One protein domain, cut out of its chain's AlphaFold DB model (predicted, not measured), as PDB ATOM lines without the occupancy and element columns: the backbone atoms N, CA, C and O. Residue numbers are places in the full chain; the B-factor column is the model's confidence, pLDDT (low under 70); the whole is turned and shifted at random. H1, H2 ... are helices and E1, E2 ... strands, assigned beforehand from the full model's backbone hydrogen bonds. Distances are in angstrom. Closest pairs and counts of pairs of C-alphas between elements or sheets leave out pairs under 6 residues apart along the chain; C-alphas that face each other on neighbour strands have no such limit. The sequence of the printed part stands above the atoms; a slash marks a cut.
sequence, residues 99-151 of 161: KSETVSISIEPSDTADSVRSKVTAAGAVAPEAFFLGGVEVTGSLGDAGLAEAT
ATOM      1  N   LYS A  99      10.100 -10.928-124.924       52.22
ATOM      2  CA  LYS A  99      11.381 -10.422-124.454       52.22
ATOM      3  C   LYS A  99      11.109  -8.953-124.169       52.22
ATOM      4  O   LYS A  99      11.132  -8.141-125.084       52.22
ATOM      5  N   SER A 100      10.684  -8.669-122.945       56.09
ATOM      6  CA  SER A 100      10.296  -7.348-122.506       56.09
ATOM      7  C   SER A 100      11.603  -6.619-122.295       56.09
ATOM      8  O   SER A 100      12.227  -6.718-121.238       56.09
ATOM      9  N   GLU A 101      12.082  -5.997-123.359       62.44
ATOM     10  CA  GLU A 101      13.201  -5.085-123.271       62.44
ATOM     11  C   GLU A 101      12.656  -3.808-122.633       62.44
ATOM     12  O   GLU A 101      11.737  -3.173-123.159       62.44
ATOM     13  N   THR A 102      13.136  -3.502-121.427       64.62
ATOM     14  CA  THR A 102      12.804  -2.251-120.749       64.62
ATOM     15  C   THR A 102      13.619  -1.150-121.402       64.62
ATOM     16  O   THR A 102      14.847  -1.156-121.309       64.62
ATOM     17  N   VAL A 103      12.947  -0.201-122.047       70.62
ATOM     18  CA  VAL A 103      13.609   0.967-122.629       70.62
ATOM     19  C   VAL A 103      13.342   2.181-121.753       70.62
ATOM     20  O   VAL A 103      12.196   2.472-121.402       70.62
ATOM     21  N   SER A 104      14.416   2.873-121.378       74.69
ATOM     22  CA  SER A 104      14.371   4.099-120.591       74.69
ATOM     23  C   SER A 104      14.269   5.317-121.509       74.69
ATOM     24  O   SER A 104      15.101   5.534-122.389       74.69
ATOM     25  N   ILE A 105      13.233   6.129-121.306       81.56
ATOM     26  CA  ILE A 105      12.974   7.340-122.089       81.56
ATOM     27  C   ILE A 105      13.051   8.547-121.159       81.56
ATOM     28  O   ILE A 105      12.426   8.565-120.100       81.56
ATOM     29  N   SER A 106      13.813   9.567-121.561       82.38
ATOM     30  CA  SER A 106      13.897  10.840-120.843       82.38
ATOM     31  C   SER A 106      12.806  11.802-121.317       82.38
ATOM     32  O   SER A 106      12.678  12.075-122.520       82.38
ATOM     33  N   ILE A 107      12.014  12.293-120.364       83.81
ATOM     34  CA  ILE A 107      10.859  13.153-120.614       83.81
ATOM     35  C   ILE A 107      11.003  14.458-119.838       83.81
ATOM     36  O   ILE A 107      11.293  14.452-118.639       83.81
ATOM     37  N   GLU A 108      10.780  15.568-120.534       83.38
ATOM     38  CA  GLU A 108      10.809  16.918-119.980       83.38
ATOM     39  C   GLU A 108       9.388  17.480-119.787       83.38
ATOM     40  O   GLU A 108       8.463  17.082-120.494       83.38
ATOM     41  N   PRO A 109       9.185  18.456-118.877       80.88
ATOM     42  CA  PRO A 109       7.881  19.104-118.674       80.88
ATOM     43  C   PRO A 109       7.335  19.801-119.929       80.88
ATOM     44  O   PRO A 109       6.128  19.977-120.081       80.88
ATOM     45  N   SER A 110       8.225  20.213-120.829       82.88
ATOM     46  CA  SER A 110       7.904  20.860-122.101       82.88
ATOM     47  C   SER A 110       7.416  19.880-123.172       82.88
ATOM     48  O   SER A 110       6.853  20.320-124.177       82.88
ATOM     49  N   ASP A 111       7.617  18.572-122.985       82.44
ATOM     50  CA  ASP A 111       7.205  17.570-123.961       82.44
ATOM     51  C   ASP A 111       5.676  17.493-124.053       82.44
ATOM     52  O   ASP A 111       4.951  17.503-123.054       82.44
ATOM     53  N   THR A 112       5.182  17.387-125.283       85.50
ATOM     54  CA  THR A 112       3.774  17.119-125.593       85.50
ATOM     55  C   THR A 112       3.546  15.625-125.815       85.50
ATOM     56  O   THR A 112       4.494  14.863-126.034       85.50
ATOM     57  N   ALA A 113       2.281  15.194-125.830       81.06
ATOM     58  CA  ALA A 113       1.918  13.803-126.114       81.06
ATOM     59  C   ALA A 113       2.556  13.271-127.417       81.06
ATOM     60  O   ALA A 113       3.034  12.139-127.455       81.06
ATOM     61  N   ASP A 114       2.656  14.098-128.460       83.69
ATOM     62  CA  ASP A 114       3.266  13.709-129.738       83.69
ATOM     63  C   ASP A 114       4.795  13.553-129.661       83.69
ATOM     64  O   ASP A 114       5.357  12.645-130.285       83.69
ATOM     65  N   SER A 115       5.469  14.383-128.853       84.38
ATOM     66  CA  SER A 115       6.906  14.239-128.568       84.38
ATOM     67  C   SER A 115       7.174  12.906-127.866       84.38
ATOM     68  O   SER A 115       8.046  12.140-128.282       84.38
ATOM     69  N   VAL A 116       6.356  12.564-126.864       83.06
ATOM     70  CA  VAL A 116       6.478  11.295-126.135       83.06
ATOM     71  C   VAL A 116       6.214  10.098-127.052       83.06
ATOM     72  O   VAL A 116       7.017   9.168-127.054       83.06
ATOM     73  N   ARG A 117       5.171  10.121-127.897       85.50
ATOM     74  CA  ARG A 117       4.918   9.051-128.894       85.50
ATOM     75  C   ARG A 117       6.114   8.826-129.809       85.50
ATOM     76  O   ARG A 117       6.492   7.683-130.070       85.50
ATOM     77  N   SER A 118       6.711   9.919-130.275       85.56
ATOM     78  CA  SER A 118       7.879   9.880-131.154       85.56
ATOM     79  C   SER A 118       9.087   9.270-130.441       85.56
ATOM     80  O   SER A 118       9.746   8.398-131.004       85.56
ATOM     81  N   LYS A 119       9.337   9.645-129.177       84.00
ATOM     82  CA  LYS A 119      10.409   9.069-128.347       84.00
ATOM     83  C   LYS A 119      10.183   7.582-128.044       84.00
ATOM     84  O   LYS A 119      11.125   6.803-128.132       84.00
ATOM     85  N   VAL A 120       8.946   7.174-127.757       82.12
ATOM     86  CA  VAL A 120       8.556   5.770-127.513       82.12
ATOM     87  C   VAL A 120       8.737   4.915-128.771       82.12
ATOM     88  O   VAL A 120       9.291   3.821-128.701       82.12
ATOM     89  N   THR A 121       8.358   5.441-129.935       82.50
ATOM     90  CA  THR A 121       8.539   4.738-131.215       82.50
ATOM     91  C   THR A 121      10.015   4.654-131.604       82.50
ATOM     92  O   THR A 121      10.476   3.608-132.051       82.50
ATOM     93  N   ALA A 122      10.786   5.726-131.386       81.44
ATOM     94  CA  ALA A 122      12.235   5.726-131.598       81.44
ATOM     95  C   ALA A 122      12.962   4.733-130.670       81.44
ATOM     96  O   ALA A 122      13.969   4.151-131.061       81.44
ATOM     97  N   ALA A 123      12.420   4.510-129.472       75.56
ATOM     98  CA  ALA A 123      12.855   3.495-128.517       75.56
ATOM     99  C   ALA A 123      12.460   2.054-128.909       75.56
ATOM    100  O   ALA A 123      12.847   1.114-128.221       75.56
ATOM    101  N   GLY A 124      11.711   1.852-129.998       71.56
ATOM    102  CA  GLY A 124      11.286   0.529-130.466       71.56
ATOM    103  C   GLY A 124      10.006   0.001-129.812       71.56
ATOM    104  O   GLY A 124       9.612  -1.131-130.087       71.56
ATOM    105  N   ALA A 125       9.331   0.800-128.980       70.88
ATOM    106  CA  ALA A 125       8.035   0.458-128.399       70.88
ATOM    107  C   ALA A 125       6.875   0.850-129.327       70.88
ATOM    108  O   ALA A 125       6.954   1.800-130.108       70.88
ATOM    109  N   VAL A 126       5.753   0.138-129.201       75.00
ATOM    110  CA  VAL A 126       4.493   0.515-129.852       75.00
ATOM    111  C   VAL A 126       3.949   1.772-129.171       75.00
ATOM    112  O   VAL A 126       3.768   1.788-127.953       75.00
ATOM    113  N   ALA A 127       3.693   2.830-129.947       73.81
ATOM    114  CA  ALA A 127       3.140   4.071-129.418       73.81
ATOM    115  C   ALA A 127       1.724   3.845-128.850       73.81
ATOM    116  O   ALA A 127       0.862   3.330-129.567       73.81
ATOM    117  N   PRO A 128       1.451   4.238-127.595       72.44
ATOM    118  CA  PRO A 128       0.117   4.130-127.020       72.44
ATOM    119  C   PRO A 128      -0.819   5.215-127.579       72.44
ATOM    120  O   PRO A 128      -0.395   6.322-127.929       72.44
ATOM    121  N   GLU A 129      -2.116   4.899-127.641       76.75
ATOM    122  CA  GLU A 129      -3.143   5.811-128.165       76.75
ATOM    123  C   GLU A 129      -3.363   7.021-127.243       76.75
ATOM    124  O   GLU A 129      -3.446   8.151-127.727       76.75
ATOM    125  N   ALA A 130      -3.361   6.811-125.924       76.50
ATOM    126  CA  ALA A 130      -3.548   7.852-124.915       76.50
ATOM    127  C   ALA A 130      -2.505   7.746-123.791       76.50
ATOM    128  O   ALA A 130      -2.094   6.648-123.411       76.50
ATOM    129  N   PHE A 131      -2.101   8.897-123.244       77.81
ATOM    130  CA  PHE A 131      -1.194   8.995-122.099       77.81
ATOM    131  C   PHE A 131      -1.928   9.603-120.914       77.81
ATOM    132  O   PHE A 131      -2.627  10.605-121.062       77.81
ATOM    133  N   PHE A 132      -1.717   9.030-119.733       80.19
ATOM    134  CA  PHE A 132      -2.306   9.512-118.492       80.19
ATOM    135  C   PHE A 132      -1.205   9.817-117.481       80.19
ATOM    136  O   PHE A 132      -0.339   8.977-117.237       80.19
ATOM    137  N   LEU A 133      -1.266  10.994-116.861       78.69
ATOM    138  CA  LEU A 133      -0.415  11.375-115.737       78.69
ATOM    139  C   LEU A 133      -1.318  11.632-114.528       78.69
ATOM    140  O   LEU A 133      -2.240  12.440-114.598       78.69
ATOM    141  N   GLY A 134      -1.133  10.880-113.439       76.62
ATOM    142  CA  GLY A 134      -1.967  11.029-112.235       76.62
ATOM    143  C   GLY A 134      -3.473  10.795-112.455       76.62
ATOM    144  O   GLY A 134      -4.284  11.303-111.688       76.62
ATOM    145  N   GLY A 135      -3.856  10.052-113.501       77.88
ATOM    146  CA  GLY A 135      -5.257   9.795-113.860       77.88
ATOM    147  C   GLY A 135      -5.904  10.851-114.766       77.88
ATOM    148  O   GLY A 135      -7.078  10.709-115.097       77.88
ATOM    149  N   VAL A 136      -5.158  11.870-115.200       76.44
ATOM    150  CA  VAL A 136      -5.612  12.878-116.170       76.44
ATOM    151  C   VAL A 136      -4.980  12.597-117.529       76.44
ATOM    152  O   VAL A 136      -3.779  12.339-117.619       76.44
ATOM    153  N   GLU A 137      -5.793  12.621-118.586       80.19
ATOM    154  CA  GLU A 137      -5.313  12.461-119.959       80.19
ATOM    155  C   GLU A 137      -4.478  13.676-120.386       80.19
ATOM    156  O   GLU A 137      -4.906  14.827-120.265       80.19
ATOM    157  N   VAL A 138      -3.280  13.418-120.904       81.81
ATOM    158  CA  VAL A 138      -2.359  14.460-121.359       81.81
ATOM    159  C   VAL A 138      -2.777  14.919-122.755       81.81
ATOM    160  O   VAL A 138      -2.484  14.267-123.754       81.81
ATOM    161  N   THR A 139      -3.446  16.068-122.823       78.94
ATOM    162  CA  THR A 139      -3.877  16.707-124.082       78.94
ATOM    163  C   THR A 139      -2.995  17.894-124.494       78.94
ATOM    164  O   THR A 139      -3.109  18.380-125.617       78.94
ATOM    165  N   GLY A 140      -2.101  18.346-123.605       79.81
ATOM    166  CA  GLY A 140      -1.201  19.490-123.793       79.81
ATOM    167  C   GLY A 140       0.255  19.162-123.452       79.81
ATOM    168  O   GLY A 140       0.744  18.079-123.785       79.81
ATOM    169  N   SER A 141       0.957  20.098-122.805       81.62
ATOM    170  CA  SER A 141       2.299  19.825-122.275       81.62
ATOM    171  C   SER A 141       2.221  18.973-121.006       81.62
ATOM    172  O   SER A 141       1.232  19.011-120.267       81.62
ATOM    173  N   LEU A 142       3.263  18.193-120.728       78.69
ATOM    174  CA  LEU A 142       3.325  17.395-119.502       78.69
ATOM    175  C   LEU A 142       3.430  18.254-118.238       78.69
ATOM    176  O   LEU A 142       2.948  17.841-117.185       78.69
ATOM    177  N   GLY A 143       3.996  19.457-118.347       76.25
ATOM    178  CA  GLY A 143       3.997  20.453-117.281       76.25
ATOM    179  C   GLY A 143       2.580  20.857-116.874       76.25
ATOM    180  O   GLY A 143       2.276  20.883-115.683       76.25
ATOM    181  N   ASP A 144       1.684  21.065-117.845       76.44
ATOM    182  CA  ASP A 144       0.271  21.388-117.580       76.44
ATOM    183  C   ASP A 144      -0.471  20.219-116.915       76.44
ATOM    184  O   ASP A 144      -1.392  20.422-116.125       76.44
ATOM    185  N   ALA A 145      -0.045  18.988-117.207       72.25
ATOM    186  CA  ALA A 145      -0.563  17.773-116.585       72.25
ATOM    187  C   ALA A 145       0.025  17.500-115.182       72.25
ATOM    188  O   ALA A 145      -0.376  16.533-114.534       72.25
ATOM    189  N   GLY A 146       0.949  18.341-114.696       77.50
ATOM    190  CA  GLY A 146       1.515  18.259-113.346       77.50
ATOM    191  C   GLY A 146       2.916  17.645-113.250       77.50
ATOM    192  O   GLY A 146       3.351  17.322-112.143       77.50
ATOM    193  N   LEU A 147       3.643  17.482-114.362       77.81
ATOM    194  CA  LEU A 147       5.044  17.051-114.339       77.81
ATOM    195  C   LEU A 147       5.961  18.233-113.974       77.81
ATOM    196  O   LEU A 147       6.220  19.105-114.799       77.81
ATOM    197  N   ALA A 148       6.456  18.265-112.734       75.19
ATOM    198  CA  ALA A 148       7.271  19.377-112.234       75.19
ATOM    199  C   ALA A 148       8.753  19.309-112.656       75.19
ATOM    200  O   ALA A 148       9.392  20.346-112.824       75.19
ATOM    201  N   GLU A 149       9.304  18.106-112.833       76.19
ATOM    202  CA  GLU A 149      10.730  17.878-113.096       76.19
ATOM    203  C   GLU A 149      10.934  16.782-114.153       76.19
ATOM    204  O   GLU A 149      10.079  15.912-114.352       76.19
ATOM    205  N   ALA A 150      12.080  16.822-114.840       76.88
ATOM    206  CA  ALA A 150      12.431  15.826-115.845       76.88
ATOM    207  C   ALA A 150      12.518  14.430-115.211       76.88
ATOM    208  O   ALA A 150      13.211  14.231-114.213       76.88
ATOM    209  N   THR A 151      11.814  13.461-115.796       76.31
ATOM    210  CA  THR A 151      11.658  12.119-115.219       76.31
ATOM    211  C   THR A 151      11.947  11.051-116.274       76.31
ATOM    212  O   THR A 151      11.646  11.225-117.456       76.31
TER     213      THR A 151
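This is residues 99 to 151 of the 161 residues of the protein "Hypothetical protein" of Prymnesium polylepis (UniProt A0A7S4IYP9). This domain has little regular structure: strand E1 leads into helix H1, which folds back slantwise across it, and a long winding stretch, residues 123 to 151, makes the rest and returns to the end of E1. The printed part has 53 residues with one named strand and then one named helix, class mixed; the named elements hold only 18 residues. It is compact, with a radius of gyration of the C-alphas of 11.1 A, and elongated, spanning 33 by 21 by 17 A.

Find C-alpha 100 at (10.296, -7.348, -122.506); from there E1, residues 100 to 107, runs 20.6 A. H1, residues 113 to 122, runs 14.2 A to C-alpha 122 at (12.235, 5.726, -131.598).

A tight link joins E1 to H1. Their closest C-alphas, Ile 105 and Lys 119, are 7.0 A apart. E1 pairs with no named strand. Farther on, residues 132 to 133 pair antiparallel with residues 136 to 137. In H1 every O i to N i+4 pair is within hydrogen-bond range.

The C-alphas farthest apart, Lys 99 and Asp 144, are 34.4 A apart. The printed part has no cut. Look for pLDDT under 70 at residues 99 to 102.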